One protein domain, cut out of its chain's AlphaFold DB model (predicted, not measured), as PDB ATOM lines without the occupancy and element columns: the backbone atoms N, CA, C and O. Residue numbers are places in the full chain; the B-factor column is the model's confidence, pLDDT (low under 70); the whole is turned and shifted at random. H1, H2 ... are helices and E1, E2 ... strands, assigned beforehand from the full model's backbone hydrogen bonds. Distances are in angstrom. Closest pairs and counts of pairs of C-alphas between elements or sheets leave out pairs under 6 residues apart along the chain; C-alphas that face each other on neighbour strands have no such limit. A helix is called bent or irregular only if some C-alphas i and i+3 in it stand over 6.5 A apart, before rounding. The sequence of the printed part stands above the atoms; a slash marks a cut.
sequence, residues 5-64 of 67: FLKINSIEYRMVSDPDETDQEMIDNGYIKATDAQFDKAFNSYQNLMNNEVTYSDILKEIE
ATOM      1  N   PHE A   5     178.795 211.508 141.471       93.62
ATOM      2  CA  PHE A   5     177.704 210.896 140.721       93.62
ATOM      3  C   PHE A   5     178.087 210.660 139.263       93.62
ATOM      4  O   PHE A   5     178.668 211.519 138.597       93.62
ATOM      5  N   LEU A   6     177.712 209.493 138.751       92.00
ATOM      6  CA  LEU A   6     178.012 209.038 137.397       92.00
ATOM      7  C   LEU A   6     176.717 208.685 136.671       92.00
ATOM      8  O   LEU A   6     175.868 207.994 137.221       92.00
ATOM      9  N   LYS A   7     176.576 209.095 135.414       92.00
ATOM     10  CA  LYS A   7     175.505 208.638 134.524       92.00
ATOM     11  C   LYS A   7     176.147 208.036 133.288       92.00
ATOM     12  O   LYS A   7     176.665 208.762 132.447       92.00
ATOM     13  N   ILE A   8     176.158 206.709 133.229       87.69
ATOM     14  CA  ILE A   8     176.823 205.938 132.177       87.69
ATOM     15  C   ILE A   8     175.801 204.955 131.609       87.69
ATOM     16  O   ILE A   8     175.349 204.045 132.302       87.69
ATOM     17  N   ASN A   9     175.412 205.150 130.353       82.56
ATOM     18  CA  ASN A   9     174.538 204.243 129.610       82.56
ATOM     19  C   ASN A   9     174.966 204.191 128.131       82.56
ATOM     20  O   ASN A   9     176.010 204.720 127.772       82.56
ATOM     21  N   SER A  10     174.187 203.546 127.261       75.94
ATOM     22  CA  SER A  10     174.522 203.413 125.833       75.94
ATOM     23  C   SER A  10     174.521 204.731 125.038       75.94
ATOM     24  O   SER A  10     174.866 204.718 123.859       75.94
ATOM     25  N   ILE A  11     174.108 205.847 125.649       79.38
ATOM     26  CA  ILE A  11     173.878 207.146 125.002       79.38
ATOM     27  C   ILE A  11     174.612 208.283 125.733       79.38
ATOM     28  O   ILE A  11     175.113 209.202 125.092       79.38
ATOM     29  N   GLU A  12     174.675 208.245 127.064       84.44
ATOM     30  CA  GLU A  12     175.222 209.313 127.900       84.44
ATOM     31  C   GLU A  12     176.390 208.826 128.762       84.44
ATOM     32  O   GLU A  12     176.305 207.794 129.430       84.44
ATOM     33  N   TYR A  13     177.450 209.641 128.792       87.88
ATOM     34  CA  TYR A  13     178.518 209.605 129.784       87.88
ATOM     35  C   TYR A  13     178.571 210.961 130.496       87.88
ATOM     36  O   TYR A  13     178.987 211.954 129.899       87.88
ATOM     37  N   ARG A  14     178.142 211.041 131.756       90.94
ATOM     38  CA  ARG A  14     178.243 212.268 132.560       90.94
ATOM     39  C   ARG A  14     178.806 211.982 133.937       90.94
ATOM     40  O   ARG A  14     178.510 210.957 134.545       90.94
ATOM     41  N   MET A  15     179.566 212.943 134.436       91.31
ATOM     42  CA  MET A  15     180.191 212.911 135.748       91.31
ATOM     43  C   MET A  15     179.899 214.232 136.445       91.31
ATOM     44  O   MET A  15     180.091 215.289 135.847       91.31
ATOM     45  N   VAL A  16     179.408 214.172 137.680       93.00
ATOM     46  CA  VAL A  16     179.112 215.354 138.493       93.00
ATOM     47  C   VAL A  16     179.716 215.148 139.874       93.00
ATOM     48  O   VAL A  16     179.474 214.123 140.512       93.00
ATOM     49  N   SER A  17     180.515 216.119 140.303       92.94
ATOM     50  CA  SER A  17     181.121 216.169 141.630       92.94
ATOM     51  C   SER A  17     180.525 217.344 142.386       92.94
ATOM     52  O   SER A  17     180.398 218.427 141.818       92.94
ATOM     53  N   ASP A  18     180.126 217.095 143.628       92.25
ATOM     54  CA  ASP A  18     179.449 218.035 144.517       92.25
ATOM     55  C   ASP A  18     178.272 218.773 143.848       92.25
ATOM     56  O   ASP A  18     178.288 220.000 143.768       92.25
ATOM     57  N   PRO A  19     177.240 218.044 143.364       92.06
ATOM     58  CA  PRO A  19     176.031 218.679 142.840       92.06
ATOM     59  C   PRO A  19     175.342 219.528 143.914       92.06
ATOM     60  O   PRO A  19     175.399 219.196 145.105       92.06
ATOM     61  N   ASP A  20     174.641 220.577 143.485       92.81
ATOM     62  CA  ASP A  20     173.766 221.368 144.359       92.81
ATOM     63  C   ASP A  20     172.506 220.569 144.745       92.81
ATOM     64  O   ASP A  20     171.916 220.778 145.806       92.81
ATOM     65  N   GLU A  21     172.121 219.606 143.906       93.56
ATOM     66  CA  GLU A  21     170.960 218.744 144.077       93.56
ATOM     67  C   GLU A  21     171.116 217.725 145.222       93.56
ATOM     68  O   GLU A  21     172.210 217.375 145.697       93.56
ATOM     69  N   THR A  22     169.982 217.200 145.684       93.12
ATOM     70  CA  THR A  22     169.960 216.110 146.664       93.12
ATOM     71  C   THR A  22     170.364 214.773 146.038       93.12
ATOM     72  O   THR A  22     170.234 214.554 144.834       93.12
ATOM     73  N   ASP A  23     170.825 213.831 146.868       91.62
ATOM     74  CA  ASP A  23     171.166 212.477 146.407       91.62
ATOM     75  C   ASP A  23     169.979 211.804 145.699       91.62
ATOM     76  O   ASP A  23     170.172 211.114 144.701       91.62
ATOM     77  N   GLN A  24     168.759 212.034 146.195       92.88
ATOM     78  CA  GLN A  24     167.537 211.494 145.606       92.88
ATOM     79  C   GLN A  24     167.275 212.084 144.219       92.88
ATOM     80  O   GLN A  24     167.037 211.325 143.289       92.88
ATOM     81  N   GLU A  25     167.382 213.404 144.051       95.38
ATOM     82  CA  GLU A  25     167.198 214.044 142.742       95.38
ATOM     83  C   GLU A  25     168.219 213.550 141.719       95.38
ATOM     84  O   GLU A  25     167.869 213.293 140.568       95.38
ATOM     85  N   MET A  26     169.477 213.367 142.125       94.88
ATOM     86  CA  MET A  26     170.502 212.802 141.248       94.88
ATOM     87  C   MET A  26     170.120 211.385 140.796       94.88
ATOM     88  O   MET A  26     170.161 211.086 139.599       94.88
ATOM     89  N   ILE A  27     169.693 210.531 141.730       91.81
ATOM     90  CA  ILE A  27     169.247 209.160 141.441       91.81
ATOM     91  C   ILE A  27     168.012 209.155 140.530       91.81
ATOM     92  O   ILE A  27     167.989 208.420 139.543       91.81
ATOM     93  N   ASP A  28     167.029 210.018 140.792       94.06
ATOM     94  CA  ASP A  28     165.809 210.152 139.985       94.06
ATOM     95  C   ASP A  28     166.119 210.617 138.550       94.06
ATOM     96  O   ASP A  28     165.457 210.207 137.595       94.06
ATOM     97  N   ASN A  29     167.179 211.412 138.367       91.88
ATOM     98  CA  ASN A  29     167.696 211.823 137.055       91.88
ATOM     99  C   ASN A  29     168.555 210.746 136.352       91.88
ATOM    100  O   ASN A  29     169.096 210.977 135.257       91.88
ATOM    101  N   GLY A  30     168.669 209.560 136.953       89.88
ATOM    102  CA  GLY A  30     169.392 208.410 136.418       89.88
ATOM    103  C   GLY A  30     170.896 208.436 136.682       89.88
ATOM    104  O   GLY A  30     171.638 207.779 135.951       89.88
ATOM    105  N   TYR A  31     171.358 209.202 137.674       93.12
ATOM    106  CA  TYR A  31     172.735 209.119 138.150       93.12
ATOM    107  C   TYR A  31     172.898 208.022 139.201       93.12
ATOM    108  O   TYR A  31     172.009 207.720 139.992       93.12
ATOM    109  N   ILE A  32     174.095 207.462 139.243       90.69
ATOM    110  CA  ILE A  32     174.528 206.459 140.199       90.69
ATOM    111  C   ILE A  32     175.518 207.136 141.132       90.69
ATOM    112  O   ILE A  32     176.484 207.759 140.685       90.69
ATOM    113  N   LYS A  33     175.274 207.026 142.437       91.00
ATOM    114  CA  LYS A  33     176.203 207.524 143.447       91.00
ATOM    115  C   LYS A  33     177.480 206.687 143.407       91.00
ATOM    116  O   LYS A  33     177.421 205.467 143.537       91.00
ATOM    117  N   ALA A  34     178.613 207.349 143.231       89.75
ATOM    118  CA  ALA A  34     179.922 206.729 143.119       89.75
ATOM    119  C   ALA A  34     180.808 207.145 144.296       89.75
ATOM    120  O   ALA A  34     180.703 208.251 144.826       89.75
ATOM    121  N   THR A  35     181.696 206.248 144.705       90.38
ATOM    122  CA  THR A  35     182.805 206.587 145.605       90.38
ATOM    123  C   THR A  35     183.874 207.382 144.856       90.38
ATOM    124  O   THR A  35     183.956 207.298 143.630       90.38
ATOM    125  N   ASP A  36     184.738 208.095 145.579       89.56
ATOM    126  CA  ASP A  36     185.862 208.841 144.989       89.56
ATOM    127  C   ASP A  36     186.721 207.945 144.082       89.56
ATOM    128  O   ASP A  36     187.021 208.307 142.950       89.56
ATOM    129  N   ALA A  37     187.006 206.710 144.511       89.56
ATOM    130  CA  ALA A  37     187.775 205.752 143.716       89.56
ATOM    131  C   ALA A  37     187.060 205.320 142.421       89.56
ATOM    132  O   ALA A  37     187.701 205.155 141.383       89.56
ATOM    133  N   GLN A  38     185.738 205.121 142.462       89.50
ATOM    134  CA  GLN A  38     184.948 204.802 141.266       89.50
ATOM    135  C   GLN A  38     184.871 205.999 140.319       89.50
ATOM    136  O   GLN A  38     184.945 205.825 139.104       89.50
ATOM    137  N   PHE A  39     184.751 207.205 140.871       90.50
ATOM    138  CA  PHE A  39     184.720 208.443 140.110       90.50
ATOM    139  C   PHE A  39     186.061 208.698 139.417       90.50
ATOM    140  O   PHE A  39     186.085 208.909 138.211       90.50
ATOM    141  N   ASP A  40     187.183 208.557 140.119       90.56
ATOM    142  CA  ASP A  40     188.517 208.704 139.530       90.56
ATOM    143  C   ASP A  40     188.784 207.664 138.436       90.56
ATOM    144  O   ASP A  40     189.311 207.991 137.371       90.56
ATOM    145  N   LYS A  41     188.392 206.402 138.658       90.06
ATOM    146  CA  LYS A  41     188.487 205.355 137.629       90.06
ATOM    147  C   LYS A  41     187.669 205.714 136.392       90.06
ATOM    148  O   LYS A  41     188.203 205.680 135.290       90.06
ATOM    149  N   ALA A  42     186.403 206.096 136.578       88.81
ATOM    150  CA  ALA A  42     185.538 206.527 135.486       88.81
ATOM    151  C   ALA A  42     186.185 207.690 134.708       88.81
ATOM    152  O   ALA A  42     186.357 207.599 133.493       88.81
ATOM    153  N   PHE A  43     186.653 208.720 135.416       90.25
ATOM    154  CA  PHE A  43     187.303 209.889 134.826       90.25
ATOM    155  C   PHE A  43     188.514 209.511 133.965       90.25
ATOM    156  O   PHE A  43     188.637 209.968 132.828       90.25
ATOM    157  N   ASN A  44     189.381 208.635 134.474       90.38
ATOM    158  CA  ASN A  44     190.559 208.171 133.742       90.38
ATOM    159  C   ASN A  44     190.185 207.336 132.507       90.38
ATOM    160  O   ASN A  44     190.822 207.472 131.461       90.38
ATOM    161  N   SER A  45     189.124 206.527 132.581       88.31
ATOM    162  CA  SER A  45     188.651 205.723 131.447       88.31
ATOM    163  C   SER A  45     187.930 206.550 130.368       88.31
ATOM    164  O   SER A  45     187.745 206.058 129.255       88.31
ATOM    165  N   TYR A  46     187.563 207.813 130.630       87.12
ATOM    166  CA  TYR A  46     186.890 208.680 129.649       87.12
ATOM    167  C   TYR A  46     187.731 208.933 128.386       87.12
ATOM    168  O   TYR A  46     187.194 208.944 127.280       87.12
ATOM    169  N   GLN A  47     189.051 209.101 128.520       87.81
ATOM    170  CA  GLN A  47     189.939 209.263 127.358       87.81
ATOM    171  C   GLN A  47     189.957 208.000 126.489       87.81
ATOM    172  O   GLN A  47     189.809 208.080 125.270       87.81
ATOM    173  N   ASN A  48     190.045 206.830 127.122       89.12
ATOM    174  CA  ASN A  48     190.028 205.538 126.438       89.12
ATOM    175  C   ASN A  48     188.672 205.303 125.742       89.12
ATOM    176  O   ASN A  48     188.630 204.764 124.637       89.12
ATOM    177  N   LEU A  49     187.562 205.758 126.343       86.00
ATOM    178  CA  LEU A  49     186.227 205.721 125.733       86.00
ATOM    179  C   LEU A  49     186.171 206.568 124.456       86.00
ATOM    180  O   LEU A  49     185.684 206.107 123.428       86.00
ATOM    181  N   MET A  50     186.695 207.797 124.507       85.88
ATOM    182  CA  MET A  50     186.729 208.716 123.359       85.88
ATOM    183  C   MET A  50     187.603 208.190 122.212       85.88
ATOM    184  O   MET A  50     187.308 208.445 121.045       85.88
ATOM    185  N   ASN A  51     188.638 207.414 122.537       91.12
ATOM    186  CA  ASN A  51     189.506 206.751 121.564       91.12
ATOM    187  C   ASN A  51     188.948 205.406 121.049       91.12
ATOM    188  O   ASN A  51     189.590 204.767 120.218       91.12
ATOM    189  N   ASN A  52     187.753 204.985 121.489       86.38
ATOM    190  CA  ASN A  52     187.146 203.674 121.213       86.38
ATOM    191  C   ASN A  52     187.986 202.468 121.688       86.38
ATOM    192  O   ASN A  52     187.862 201.374 121.139       86.38
ATOM    193  N   GLU A  53     188.837 202.650 122.699       90.50
ATOM    194  CA  GLU A  53     189.638 201.571 123.296       90.50
ATOM    195  C   GLU A  53     188.837 200.762 124.324       90.50
ATOM    196  O   GLU A  53     189.068 199.565 124.489       90.50
ATOM    197  N   VAL A  54     187.875 201.405 124.991       87.56
ATOM    198  CA  VAL A  54     186.942 200.781 125.940       87.56
ATOM    199  C   VAL A  54     185.511 201.194 125.620       87.56
ATOM    200  O   VAL A  54     185.276 202.246 125.028       87.56
ATOM    201  N   THR A  55     184.535 200.384 126.027       87.00
ATOM    202  CA  THR A  55     183.111 200.718 125.891       87.00
ATOM    203  C   THR A  55     182.502 201.165 127.220       87.00
ATOM    204  O   THR A  55     183.034 200.901 128.298       87.00
ATOM    205  N   TYR A  56     181.322 201.788 127.163       85.38
ATOM    206  CA  TYR A  56     180.522 202.129 128.348       85.38
ATOM    207  C   TYR A  56     180.324 200.940 129.303       85.38
ATOM    208  O   TYR A  56     180.390 201.094 130.520       85.38
ATOM    209  N   SER A  57     180.098 199.744 128.751       84.12
ATOM    210  CA  SER A  57     179.910 198.519 129.530       84.12
ATOM    211  C   SER A  57     181.193 198.046 130.209       84.12
ATOM    212  O   SER A  57     181.111 197.462 131.287       84.12
ATOM    213  N   ASP A  58     182.357 198.290 129.609       85.94
ATOM    214  CA  ASP A  58     183.644 197.944 130.217       85.94
ATOM    215  C   ASP A  58     183.927 198.854 131.410       85.94
ATOM    216  O   ASP A  58     184.232 198.363 132.494       85.94
ATOM    217  N   ILE A  59     183.677 200.159 131.261       84.81
ATOM    218  CA  ILE A  59     183.824 201.128 132.354       84.81
ATOM    219  C   ILE A  59     182.904 200.766 133.522       84.81
ATOM    220  O   ILE A  59     183.362 200.730 134.658       84.81
ATOM    221  N   LEU A  60     181.632 200.436 133.255       84.00
ATOM    222  CA  LEU A  60     180.673 200.013 134.289       84.00
ATOM    223  C   LEU A  60     181.141 198.781 135.083       84.00
ATOM    224  O   LEU A  60     180.846 198.681 136.276       84.00
ATOM    225  N   LYS A  61     181.870 197.858 134.442       84.00
ATOM    226  CA  LYS A  61     182.482 196.698 135.107       84.00
ATOM    227  C   LYS A  61     183.717 197.094 135.917       84.00
ATOM    228  O   LYS A  61     183.860 196.633 137.042       84.00
ATOM    229  N   GLU A  62     184.587 197.951 135.383       82.00
ATOM    230  CA  GLU A  62     185.820 198.395 136.061       82.00
ATOM    231  C   GLU A  62     185.564 199.174 137.357       82.00
ATOM    232  O   GLU A  62     186.349 199.100 138.312       82.00
ATOM    233  N   ILE A  63     184.471 199.936 137.378       82.25
ATOM    234  CA  ILE A  63     184.014 200.681 138.555       82.25
ATOM    235  C   ILE A  63     183.074 199.859 139.443       82.25
ATOM    236  O   ILE A  63     182.560 200.391 140.420       82.25
ATOM    237  N   GLU A  64     182.862 198.577 139.128       78.50
ATOM    238  CA  GLU A  64     182.097 197.622 139.944       78.50
ATOM    239  C   GLU A  64     180.664 198.095 140.262       78.50
ATOM    240  O   GLU A  64     180.098 197.764 141.297       78.50
TER     241      GLU A  64
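AT A GLANCE: This is residues 5 to 64 of the 67 residues of an uncharacterized protein of Paenibacillus sp. 276b (UniProt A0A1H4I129). A small sheet of three strands has the long helix H2 over one face, slantwise to the strands, and the short helix H1 over the opposite face, at the edge strand E3. After H2 the chain folds back, and the short helix H3 sits beside it as the second leg of a helical hairpin and only grazes the sheet. The printed part has 60 residues, with three named strands and three named helices in the order E1, E2, H1, E3, H2, H3; the sheet runs E2, E1, E3, antiparallel, and the class is mixed, helices and strands. The whole is compact, with a radius of gyration of the C-alphas of 11.3 A and spans of 34 by 23 by 18 A.

HOW THE PARTS SIT: E1, residues 5 to 8, is the inner strand. E2, residues 13 to 17, forms a hairpin with it, antiparallel at 179 degrees; N 7 and O 14 are 2.8 A apart and N 16 and O 5 are 2.9 A apart, within hydrogen-bond range. H1, residues 23 to 28, is on the sheet at a height over the sheet of 8.5 A; it lies over E3, residues 32 to 34, and runs along the strands at 9 degrees on the local plane. The closest C-alphas of H1 and E3 are those of Ile 27 and Lys 33, 7.4 A. E3 and E1 are antiparallel at 125 degrees, with N 32 and O 6 at 2.7 A, within hydrogen-bond range. E2, H1 and E3 form a split strand-helix-strand unit, two strands that run the same way with E1 between them in the sheet; its crossover is right-handed. H2, residues 36 to 50, is on the opposite face from H1, at a height over the sheet of 9.6 A. It lies over E2 and E1, slantwise to the strands at 33 degrees to E2 on the local plane, and the closest C-alphas of H2 and E1 are those of Leu 6 and Phe 39, 7.3 A. H2 is only just irregular: C-alphas 44 and 47 are 6.51 A apart, and its line is a rough one. H3, residues 56 to 62, touches H2 at a steep tilt of 38 degrees, opposite ways, a helical hairpin whose closest C-alphas are those of Ala 42 and Ile 59, 6.5 A. H3 only grazes the sheet, with its residues 56 to 60. H1 is apart from H2 and H3. In H1 and H3 every O i to N i+4 pair is within hydrogen-bond range; in H2, 9 of 11 are.

IN THESE COORDINATES: E1 begins at C-alpha 5, (177.704, 210.896, 140.721). E2 is 13.8 A from first to last C-alpha. H2 is 21.6 A long, from C-alpha 36 at (185.862, 208.841, 144.989). H3, 10.1 A, ends at C-alpha 62, (185.820, 198.395, 136.061).

THE WHOLE: The C-alphas of Thr 22 and Glu 53, the two farthest apart, are 33.8 A apart. The printed part has no cut, and its links between named elements are tight. Its mean pLDDT is 88.9, and no printed residue is under 70.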